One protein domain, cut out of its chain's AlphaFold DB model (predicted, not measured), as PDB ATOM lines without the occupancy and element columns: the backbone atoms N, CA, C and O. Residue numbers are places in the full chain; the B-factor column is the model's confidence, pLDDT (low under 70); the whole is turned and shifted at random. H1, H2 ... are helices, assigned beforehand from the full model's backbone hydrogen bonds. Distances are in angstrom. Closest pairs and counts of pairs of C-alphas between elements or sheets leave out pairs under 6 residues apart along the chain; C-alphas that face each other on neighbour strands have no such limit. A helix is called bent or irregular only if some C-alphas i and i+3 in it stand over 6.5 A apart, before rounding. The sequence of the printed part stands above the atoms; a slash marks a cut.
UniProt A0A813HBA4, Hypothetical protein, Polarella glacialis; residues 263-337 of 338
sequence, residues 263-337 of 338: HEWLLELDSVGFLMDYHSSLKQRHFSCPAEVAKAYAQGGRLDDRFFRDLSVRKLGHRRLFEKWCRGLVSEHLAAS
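Overview. This is residues 263 to 337 of the 338 residues of the protein "Hypothetical protein" of Polarella glacialis (UniProt A0A813HBA4). One long helix, H5, makes the longest axis, and four short helices, H1 to H4, gather round its first part and its middle, while its far end sticks out with residues 332 to 337. H1 and H2 fold back on each other as a hairpin, and H3 and H4 lie on another side of H5, joined by a turn in which residues 298 to 299 pair with residues 302 to 303. The helices have few contacts with one another. The printed part has 75 residues with five named helices in the order H1 H2 H3 H4 H5 and no named strand, and its class is all helix. It is compact, with a radius of gyration of the C-alphas of 11.9 A and spans of 35 by 24 by 22 A.

Along the chain. H1 holds residues 263 to 269 and begins with C-alpha 263 at (-5.467, -15.008, 21.204). H2 holds residues 274 to 284 and is 18.3 A from first to last C-alpha; it is irregular, with C-alphas 277 and 280 7.0 A apart. H3 holds residues 290 to 297, with C-alpha 290 at (-3.912, -24.522, 20.379). H4 holds residues 305 to 310. H5 holds residues 316 to 335, is 29.5 A long and ends with C-alpha 335 at (-4.972, -37.477, 34.193).

Arrangement. H1 and H2 form a helical hairpin: they touch, closest at the C-alphas of Leu 266 and Leu 275, 5.8 A apart, and run opposite ways at a steep tilt of 40 degrees. H1 and H5 only just touch, with 3 pairs of C-alphas within 8 A; H5 touches H1 with residues 321 to 325 alone, the closest C-alphas are those of Leu 269 and Leu 321, 6.2 A apart, and the lines stand about perpendicular at 89 degrees. H2 is close to H5 but not clearly touching, with the closest C-alphas, of Leu 275 and His 318, 6.7 A apart. H3 is close to H5 but not clearly touching, with the closest C-alphas, of Ala 294 and Cys 326, 7.3 A apart. H4 is likewise close to H5 but not clearly touching, with the closest C-alphas, of Phe 308 and Arg 319, 7.2 A apart. H1 and H4 are apart. In H1, H3 and H4 every O i to N i+4 pair is within hydrogen-bond range; in H5 14 of 16 are, and in H2 3 of 7, beside 5 of 8 O i to N i+3 pairs.

Size, cuts and confidence. The two C-alphas farthest apart, of Arg 314 and Ser 337, are 35.4 A apart. The printed part has no cut and no long link. The mean pLDDT of the printed part is 83.5, and residues 271 to 272 and 330 to 337 are under 70.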
ATOM      1  N   HIS A 263      -5.764 -16.231  20.461       87.56
ATOM      2  CA  HIS A 263      -5.467 -15.008  21.204       87.56
ATOM      3  C   HIS A 263      -5.659 -15.185  22.716       87.56
ATOM      4  O   HIS A 263      -4.837 -14.682  23.472       87.56
ATOM      5  N   GLU A 264      -6.681 -15.921  23.158       86.06
ATOM      6  CA  GLU A 264      -6.887 -16.224  24.580       86.06
ATOM      7  C   GLU A 264      -5.755 -17.116  25.084       86.06
ATOM      8  O   GLU A 264      -5.071 -16.763  26.042       86.06
ATOM      9  N   TRP A 265      -5.420 -18.157  24.318       92.75
ATOM     10  CA  TRP A 265      -4.330 -19.071  24.654       92.75
ATOM     11  C   TRP A 265      -2.994 -18.354  24.864       92.75
ATOM     12  O   TRP A 265      -2.303 -18.549  25.859       92.75
ATOM     13  N   LEU A 266      -2.607 -17.490  23.928       90.44
ATOM     14  CA  LEU A 266      -1.348 -16.757  24.025       90.44
ATOM     15  C   LEU A 266      -1.345 -15.739  25.188       90.44
ATOM     16  O   LEU A 266      -0.266 -15.443  25.706       90.44
ATOM     17  N   LEU A 267      -2.508 -15.217  25.602       82.25
ATOM     18  CA  LEU A 267      -2.651 -14.348  26.781       82.25
ATOM     19  C   LEU A 267      -2.606 -15.138  28.093       82.25
ATOM     20  O   LEU A 267      -2.071 -14.639  29.081       82.25
ATOM     21  N   GLU A 268      -3.089 -16.379  28.109       86.94
ATOM     22  CA  GLU A 268      -2.902 -17.281  29.249       86.94
ATOM     23  C   GLU A 268      -1.423 -17.631  29.446       86.94
ATOM     24  O   GLU A 268      -0.907 -17.611  30.567       86.94
ATOM     25  N   LEU A 269      -0.706 -17.907  28.348       85.06
ATOM     26  CA  LEU A 269       0.730 -18.190  28.394       85.06
ATOM     27  C   LEU A 269       1.554 -16.985  28.841       85.06
ATOM     28  O   LEU A 269       2.602 -17.142  29.475       85.06
ATOM     29  N   ASP A 270       1.092 -15.788  28.502       87.62
ATOM     30  CA  ASP A 270       1.751 -14.542  28.829       87.62
ATOM     31  C   ASP A 270       0.736 -13.426  29.062       87.62
ATOM     32  O   ASP A 270       0.345 -12.706  28.141       87.62
ATOM     33  N   SER A 271       0.388 -13.228  30.333       68.69
ATOM     34  CA  SER A 271      -0.555 -12.193  30.760       68.69
ATOM     35  C   SER A 271      -0.073 -10.763  30.481       68.69
ATOM     36  O   SER A 271      -0.846  -9.818  30.622       68.69
ATOM     37  N   VAL A 272       1.201 -10.577  30.109       69.81
ATOM     38  CA  VAL A 272       1.756  -9.285  29.676       69.81
ATOM     39  C   VAL A 272       1.567  -9.079  28.163       69.81
ATOM     40  O   VAL A 272       1.519  -7.940  27.699       69.81
ATOM     41  N   GLY A 273       1.384 -10.162  27.396       82.19
ATOM     42  CA  GLY A 273       1.014 -10.141  25.981       82.19
ATOM     43  C   GLY A 273       2.180 -10.038  24.990       82.19
ATOM     44  O   GLY A 273       1.948  -9.722  23.821       82.19
ATOM     45  N   PHE A 274       3.423 -10.313  25.393       80.62
ATOM     46  CA  PHE A 274       4.567 -10.406  24.476       80.62
ATOM     47  C   PHE A 274       4.425 -11.555  23.469       80.62
ATOM     48  O   PHE A 274       4.945 -11.466  22.357       80.62
ATOM     49  N   LEU A 275       3.707 -12.625  23.819       88.81
ATOM     50  CA  LEU A 275       3.450 -13.736  22.896       88.81
ATOM     51  C   LEU A 275       2.406 -13.419  21.811       88.81
ATOM     52  O   LEU A 275       2.356 -14.116  20.797       88.81
ATOM     53  N   MET A 276       1.629 -12.339  21.957       89.19
ATOM     54  CA  MET A 276       0.688 -11.883  20.920       89.19
ATOM     55  C   MET A 276       1.369 -11.546  19.594       89.19
ATOM     56  O   MET A 276       0.718 -11.592  18.551       89.19
ATOM     57  N   ASP A 277       2.666 -11.231  19.611       88.75
ATOM     58  CA  ASP A 277       3.453 -10.951  18.405       88.75
ATOM     59  C   ASP A 277       3.475 -12.153  17.437       88.75
ATOM     60  O   ASP A 277       3.724 -11.991  16.245       88.75
ATOM     61  N   TYR A 278       3.164 -13.361  17.924       91.69
ATOM     62  CA  TYR A 278       3.086 -14.580  17.116       91.69
ATOM     63  C   TYR A 278       1.683 -14.883  16.581       91.69
ATOM     64  O   TYR A 278       1.541 -15.764  15.733       91.69
ATOM     65  N   HIS A 279       0.645 -14.162  17.020       91.12
ATOM     66  CA  HIS A 279      -0.746 -14.441  16.648       91.12
ATOM     67  C   HIS A 279      -0.987 -14.316  15.133       91.12
ATOM     68  O   HIS A 279      -1.631 -15.177  14.533       91.12
ATOM     69  N   SER A 280      -0.425 -13.290  14.483       83.94
ATOM     70  CA  SER A 280      -0.509 -13.130  13.025       83.94
ATOM     71  C   SER A 280       0.202 -14.263  12.281       83.94
ATOM     72  O   SER A 280      -0.344 -14.790  11.318       83.94
ATOM     73  N   SER A 281       1.381 -14.678  12.753       89.69
ATOM     74  CA  SER A 281       2.167 -15.768  12.159       89.69
ATOM     75  C   SER A 281       1.483 -17.131  12.303       89.69
ATOM     76  O   SER A 281       1.573 -17.961  11.399       89.69
ATOM     77  N   LEU A 282       0.775 -17.351  13.417       90.81
ATOM     78  CA  LEU A 282      -0.051 -18.538  13.647       90.81
ATOM     79  C   LEU A 282      -1.271 -18.559  12.714       90.81
ATOM     80  O   LEU A 282      -1.516 -19.572  12.062       90.81
ATOM     81  N   LYS A 283      -1.980 -17.429  12.566       87.38
ATOM     82  CA  LYS A 283      -3.107 -17.316  11.623       87.38
ATOM     83  C   LYS A 283      -2.687 -17.483  10.163       87.38
ATOM     84  O   LYS A 283      -3.383 -18.150   9.408       87.38
ATOM     85  N   GLN A 284      -1.543 -16.923   9.766       86.88
ATOM     86  CA  GLN A 284      -0.983 -17.102   8.416       86.88
ATOM     87  C   GLN A 284      -0.676 -18.568   8.091       86.88
ATOM     88  O   GLN A 284      -0.645 -18.947   6.928       86.88
ATOM     89  N   ARG A 285      -0.460 -19.396   9.117       89.12
ATOM     90  CA  ARG A 285      -0.254 -20.843   8.995       89.12
ATOM     91  C   ARG A 285      -1.540 -21.653   9.144       89.12
ATOM     92  O   ARG A 285      -1.470 -22.870   9.258       89.12
ATOM     93  N   HIS A 286      -2.694 -20.986   9.112       87.44
ATOM     94  CA  HIS A 286      -4.022 -21.586   9.205       87.44
ATOM     95  C   HIS A 286      -4.300 -22.341  10.512       87.44
ATOM     96  O   HIS A 286      -5.180 -23.192  10.542       87.44
ATOM     97  N   PHE A 287      -3.607 -21.998  11.602       90.81
ATOM     98  CA  PHE A 287      -3.996 -22.469  12.928       90.81
ATOM     99  C   PHE A 287      -5.177 -21.646  13.451       90.81
ATOM    100  O   PHE A 287      -5.183 -20.414  13.357       90.81
ATOM    101  N   SER A 288      -6.165 -22.330  14.018       85.25
ATOM    102  CA  SER A 288      -7.380 -21.752  14.598       85.25
ATOM    103  C   SER A 288      -7.451 -21.926  16.117       85.25
ATOM    104  O   SER A 288      -8.003 -21.060  16.802       85.25
ATOM    105  N   CYS A 289      -6.817 -22.975  16.654       88.25
ATOM    106  CA  CYS A 289      -6.774 -23.268  18.084       88.25
ATOM    107  C   CYS A 289      -5.440 -23.917  18.525       88.25
ATOM    108  O   CYS A 289      -4.680 -24.433  17.695       88.25
ATOM    109  N   PRO A 290      -5.133 -23.921  19.835       91.06
ATOM    110  CA  PRO A 290      -3.912 -24.522  20.379       91.06
ATOM    111  C   PRO A 290      -3.800 -26.029  20.124       91.06
ATOM    112  O   PRO A 290      -2.688 -26.542  19.993       91.06
ATOM    113  N   ALA A 291      -4.928 -26.742  20.008       86.44
ATOM    114  CA  ALA A 291      -4.940 -28.174  19.702       86.44
ATOM    115  C   ALA A 291      -4.261 -28.494  18.361       86.44
ATOM    116  O   ALA A 291      -3.500 -29.457  18.260       86.44
ATOM    117  N   GLU A 292      -4.498 -27.676  17.333       88.62
ATOM    118  CA  GLU A 292      -3.896 -27.859  16.007       88.62
ATOM    119  C   GLU A 292      -2.389 -27.594  16.036       88.62
ATOM    120  O   GLU A 292      -1.617 -28.321  15.411       88.62
ATOM    121  N   VAL A 293      -1.963 -26.602  16.823       90.38
ATOM    122  CA  VAL A 293      -0.544 -26.300  17.050       90.38
ATOM    123  C   VAL A 293       0.141 -27.468  17.760       90.38
ATOM    124  O   VAL A 293       1.206 -27.909  17.327       90.38
ATOM    125  N   ALA A 294      -0.479 -28.006  18.815       88.94
ATOM    126  CA  ALA A 294       0.028 -29.172  19.529       88.94
ATOM    127  C   ALA A 294       0.119 -30.394  18.602       88.94
ATOM    128  O   ALA A 294       1.150 -31.054  18.553       88.94
ATOM    129  N   LYS A 295      -0.909 -30.653  17.787       87.38
ATOM    130  CA  LYS A 295      -0.901 -31.757  16.819       87.38
ATOM    131  C   LYS A 295       0.210 -31.620  15.770       87.38
ATOM    132  O   LYS A 295       0.764 -32.630  15.342       87.38
ATOM    133  N   ALA A 296       0.520 -30.397  15.342       89.19
ATOM    134  CA  ALA A 296       1.532 -30.140  14.321       89.19
ATOM    135  C   ALA A 296       2.973 -30.174  14.861       89.19
ATOM    136  O   ALA A 296       3.882 -30.579  14.136       89.19
ATOM    137  N   TYR A 297       3.187 -29.743  16.111       92.25
ATOM    138  CA  TYR A 297       4.530 -29.458  16.630       92.25
ATOM    139  C   TYR A 297       4.880 -30.101  17.978       92.25
ATOM    140  O   TYR A 297       6.047 -30.045  18.363       92.25
ATOM    141  N   ALA A 298       3.935 -30.682  18.718       89.06
ATOM    142  CA  ALA A 298       4.201 -31.290  20.021       89.06
ATOM    143  C   ALA A 298       4.350 -32.814  19.918       89.06
ATOM    144  O   ALA A 298       3.492 -33.506  19.376       89.06
ATOM    145  N   GLN A 299       5.418 -33.352  20.509       84.94
ATOM    146  CA  GLN A 299       5.626 -34.792  20.646       84.94
ATOM    147  C   GLN A 299       6.254 -35.102  22.010       84.94
ATOM    148  O   GLN A 299       7.278 -34.530  22.380       84.94
ATOM    149  N   GLY A 300       5.632 -35.995  22.788       76.88
ATOM    150  CA  GLY A 300       6.173 -36.440  24.082       76.88
ATOM    151  C   GLY A 300       6.417 -35.310  25.097       76.88
ATOM    152  O   GLY A 300       7.391 -35.361  25.843       76.88
ATOM    153  N   GLY A 301       5.583 -34.262  25.096       78.50
ATOM    154  CA  GLY A 301       5.710 -33.117  26.013       78.50
ATOM    155  C   GLY A 301       6.811 -32.122  25.651       78.50
ATOM    156  O   GLY A 301       7.154 -31.258  26.461       78.50
ATOM    157  N   ARG A 302       7.376 -32.229  24.445       85.31
ATOM    158  CA  ARG A 302       8.341 -31.276  23.893       85.31
ATOM    159  C   ARG A 302       7.818 -30.714  22.578       85.31
ATOM    160  O   ARG A 302       7.198 -31.431  21.796       85.31
ATOM    161  N   LEU A 303       8.093 -29.434  22.344       89.62
ATOM    162  CA  LEU A 303       7.875 -28.813  21.041       89.62
ATOM    163  C   LEU A 303       9.065 -29.101  20.134       89.62
ATOM    164  O   LEU A 303      10.214 -28.987  20.557       89.62
ATOM    165  N   ASP A 304       8.770 -29.449  18.889       91.25
ATOM    166  CA  ASP A 304       9.746 -29.553  17.812       91.25
ATOM    167  C   ASP A 304      10.380 -28.177  17.540       91.25
ATOM    168  O   ASP A 304       9.685 -27.163  17.444       91.25
ATOM    169  N   ASP A 305      11.700 -28.133  17.345       89.88
ATOM    170  CA  ASP A 305      12.437 -26.911  17.003       89.88
ATOM    171  C   ASP A 305      11.912 -26.215  15.735       89.88
ATOM    172  O   ASP A 305      12.095 -25.001  15.570       89.88
ATOM    173  N   ARG A 306      11.234 -26.955  14.843       92.75
ATOM    174  CA  ARG A 306      10.508 -26.397  13.692       92.75
ATOM    175  C   ARG A 306       9.510 -25.320  14.108       92.75
ATOM    176  O   ARG A 306       9.473 -24.288  13.450       92.75
ATOM    177  N   PHE A 307       8.807 -25.480  15.229       93.31
ATOM    178  CA  PHE A 307       7.862 -24.481  15.737       93.31
ATOM    179  C   PHE A 307       8.523 -23.111  15.937       93.31
ATOM    180  O   PHE A 307       8.029 -22.083  15.467       93.31
ATOM    181  N   PHE A 308       9.690 -23.087  16.590       92.81
ATOM    182  CA  PHE A 308      10.393 -21.837  16.880       92.81
ATOM    183  C   PHE A 308      10.993 -21.200  15.631       92.81
ATOM    184  O   PHE A 308      11.079 -19.972  15.560       92.81
ATOM    185  N   ARG A 309      11.417 -22.009  14.655       89.88
ATOM    186  CA  ARG A 309      11.880 -21.499  13.359       89.88
ATOM    187  C   ARG A 309      10.720 -20.914  12.559       89.88
ATOM    188  O   ARG A 309      10.815 -19.777  12.106       89.88
ATOM    189  N   ASP A 310       9.618 -21.644  12.468       90.44
ATOM    190  CA  ASP A 310       8.458 -21.296  11.651       90.44
ATOM    191  C   ASP A 310       7.769 -20.019  12.139       90.44
ATOM    192  O   ASP A 310       7.430 -19.147  11.339       90.44
ATOM    193  N   LEU A 311       7.630 -19.855  13.455       90.25
ATOM    194  CA  LEU A 311       7.075 -18.643  14.064       90.25
ATOM    195  C   LEU A 311       8.128 -17.564  14.345       90.25
ATOM    196  O   LEU A 311       7.805 -16.522  14.913       90.25
ATOM    197  N   SER A 312       9.389 -17.789  13.954       87.62
ATOM    198  CA  SER A 312      10.507 -16.869  14.203       87.62
ATOM    199  C   SER A 312      10.650 -16.462  15.681       87.62
ATOM    200  O   SER A 312      10.993 -15.325  16.015       87.62
ATOM    201  N   VAL A 313      10.422 -17.405  16.600       90.50
ATOM    202  CA  VAL A 313      10.555 -17.193  18.047       90.50
ATOM    203  C   VAL A 313      12.041 -17.159  18.411       90.50
ATOM    204  O   VAL A 313      12.689 -18.192  18.589       90.50
ATOM    205  N   ARG A 314      12.616 -15.959  18.517       81.38
ATOM    206  CA  ARG A 314      14.046 -15.771  18.846       81.38
ATOM    207  C   ARG A 314      14.310 -15.574  20.339       81.38
ATOM    208  O   ARG A 314      15.354 -15.982  20.833       81.38
ATOM    209  N   LYS A 315      13.371 -14.964  21.065       80.31
ATOM    210  CA  LYS A 315      13.532 -14.651  22.492       80.31
ATOM    211  C   LYS A 315      13.447 -15.928  23.333       80.31
ATOM    212  O   LYS A 315      12.432 -16.620  23.304       80.31
ATOM    213  N   LEU A 316      14.481 -16.198  24.133       76.69
ATOM    214  CA  LEU A 316      14.553 -17.390  24.990       76.69
ATOM    215  C   LEU A 316      13.381 -17.472  25.983       76.69
ATOM    216  O   LEU A 316      12.834 -18.550  26.196       76.69
ATOM    217  N   GLY A 317      12.956 -16.335  26.545       75.56
ATOM    218  CA  GLY A 317      11.799 -16.275  27.445       75.56
ATOM    219  C   GLY A 317      10.504 -16.745  26.779       75.56
ATOM    220  O   GLY A 317       9.759 -17.518  27.369       75.56
ATOM    221  N   HIS A 318      10.283 -16.368  25.516       91.88
ATOM    222  CA  HIS A 318       9.090 -16.774  24.771       91.88
ATOM    223  C   HIS A 318       9.101 -18.279  24.486       91.88
ATOM    224  O   HIS A 318       8.092 -18.952  24.678       91.88
ATOM    225  N   ARG A 319      10.264 -18.829  24.103       90.81
ATOM    226  CA  ARG A 319      10.425 -20.277  23.890       90.81
ATOM    227  C   ARG A 319      10.046 -21.074  25.134       90.81
ATOM    228  O   ARG A 319       9.245 -21.997  25.046       90.81
ATOM    229  N   ARG A 320      10.545 -20.659  26.301       87.75
ATOM    230  CA  ARG A 320      10.269 -21.326  27.583       87.75
ATOM    231  C   ARG A 320       8.782 -21.361  27.939       87.75
ATOM    232  O   ARG A 320       8.346 -22.344  28.531       87.75
ATOM    233  N   LEU A 321       8.017 -20.321  27.601       88.50
ATOM    234  CA  LEU A 321       6.571 -20.283  27.852       88.50
ATOM    235  C   LEU A 321       5.826 -21.316  26.997       88.50
ATOM    236  O   LEU A 321       5.054 -22.104  27.538       88.50
ATOM    237  N   PHE A 322       6.132 -21.390  25.699       92.44
ATOM    238  CA  PHE A 322       5.565 -22.413  24.813       92.44
ATOM    239  C   PHE A 322       5.986 -23.835  25.211       92.44
ATOM    240  O   PHE A 322       5.169 -24.752  25.217       92.44
ATOM    241  N   GLU A 323       7.243 -24.037  25.608       90.06
ATOM    242  CA  GLU A 323       7.694 -25.339  26.110       90.06
ATOM    243  C   GLU A 323       7.015 -25.724  27.429       90.06
ATOM    244  O   GLU A 323       6.705 -26.894  27.642       90.06
ATOM    245  N   LYS A 324       6.784 -24.757  28.330       88.31
ATOM    246  CA  LYS A 324       6.061 -24.989  29.588       88.31
ATOM    247  C   LYS A 324       4.625 -25.424  29.312       88.31
ATOM    248  O   LYS A 324       4.183 -26.399  29.912       88.31
ATOM    249  N   TRP A 325       3.945 -24.745  28.393       91.25
ATOM    250  CA  TRP A 325       2.621 -25.137  27.916       91.25
ATOM    251  C   TRP A 325       2.607 -26.568  27.376       91.25
ATOM    252  O   TRP A 325       1.833 -27.393  27.846       91.25
ATOM    253  N   CYS A 326       3.532 -26.899  26.471       89.69
ATOM    254  CA  CYS A 326       3.604 -28.226  25.863       89.69
ATOM    255  C   CYS A 326       3.849 -29.352  26.881       89.69
ATOM    256  O   CYS A 326       3.322 -30.451  26.713       89.69
ATOM    257  N   ARG A 327       4.627 -29.094  27.943       85.25
ATOM    258  CA  ARG A 327       4.804 -30.056  29.043       85.25
ATOM    259  C   ARG A 327       3.502 -30.295  29.814       85.25
ATOM    260  O   ARG A 327       3.246 -31.433  30.194       85.25
ATOM    261  N   GLY A 328       2.687 -29.254  30.003       80.62
ATOM    262  CA  GLY A 328       1.382 -29.345  30.667       80.62
ATOM    263  C   GLY A 328       0.395 -30.273  29.952       80.62
ATOM    264  O   GLY A 328      -0.326 -31.015  30.611       80.62
ATOM    265  N   LEU A 329       0.454 -30.340  28.616       78.69
ATOM    266  CA  LEU A 329      -0.425 -31.199  27.806       78.69
ATOM    267  C   LEU A 329      -0.284 -32.698  28.120       78.69
ATOM    268  O   LEU A 329      -1.250 -33.451  28.022       78.69
ATOM    269  N   VAL A 330       0.913 -33.156  28.505       66.62
ATOM    270  CA  VAL A 330       1.149 -34.567  28.870       66.62
ATOM    271  C   VAL A 330       0.575 -34.886  30.249       66.62
ATOM    272  O   VAL A 330       0.068 -35.987  30.463       66.62
ATOM    273  N   SER A 331       0.624 -33.926  31.175       60.41
ATOM    274  CA  SER A 331       0.038 -34.068  32.508       60.41
ATOM    275  C   SER A 331      -1.487 -34.189  32.447       60.41
ATOM    276  O   SER A 331      -2.046 -35.026  33.150       60.41
ATOM    277  N   GLU A 332      -2.144 -33.441  31.557       59.75
ATOM    278  CA  GLU A 332      -3.592 -33.534  31.322       59.75
ATOM    279  C   GLU A 332      -3.991 -34.866  30.659       59.75
ATOM    280  O   GLU A 332      -4.958 -35.500  31.074       59.75
ATOM    281  N   HIS A 333      -3.213 -35.361  29.687       55.22
ATOM    282  CA  HIS A 333      -3.511 -36.631  29.003       55.22
ATOM    283  C   HIS A 333      -3.365 -37.862  29.923       55.22
ATOM    284  O   HIS A 333      -4.129 -38.822  29.812       55.22
ATOM    285  N   LEU A 334      -2.407 -37.829  30.859       50.03
ATOM    286  CA  LEU A 334      -2.223 -38.870  31.880       50.03
ATOM    287  C   LEU A 334      -3.293 -38.821  32.981       50.03
ATOM    288  O   LEU A 334      -3.592 -39.861  33.568       50.03
ATOM    289  N   ALA A 335      -3.862 -37.645  33.258       49.34
ATOM    290  CA  ALA A 335      -4.972 -37.477  34.193       49.34
ATOM    291  C   ALA A 335      -6.317 -37.918  33.584       49.34
ATOM    292  O   ALA A 335      -7.121 -38.518  34.285       49.34
ATOM    293  N   ALA A 336      -6.525 -37.700  32.280       51.62
ATOM    294  CA  ALA A 336      -7.734 -38.110  31.557       51.62
ATOM    295  C   ALA A 336      -7.788 -39.615  31.196       51.62
ATOM    296  O   ALA A 336      -8.827 -40.095  30.751       51.62
ATOM    297  N   SER A 337      -6.682 -40.353  31.362       47.56
ATOM    298  CA  SER A 337      -6.578 -41.799  31.067       47.56
ATOM    299  C   SER A 337      -6.646 -42.700  32.316       47.56
ATOM    300  O   SER A 337      -6.301 -43.881  32.229       47.56
TER     301      SER A 337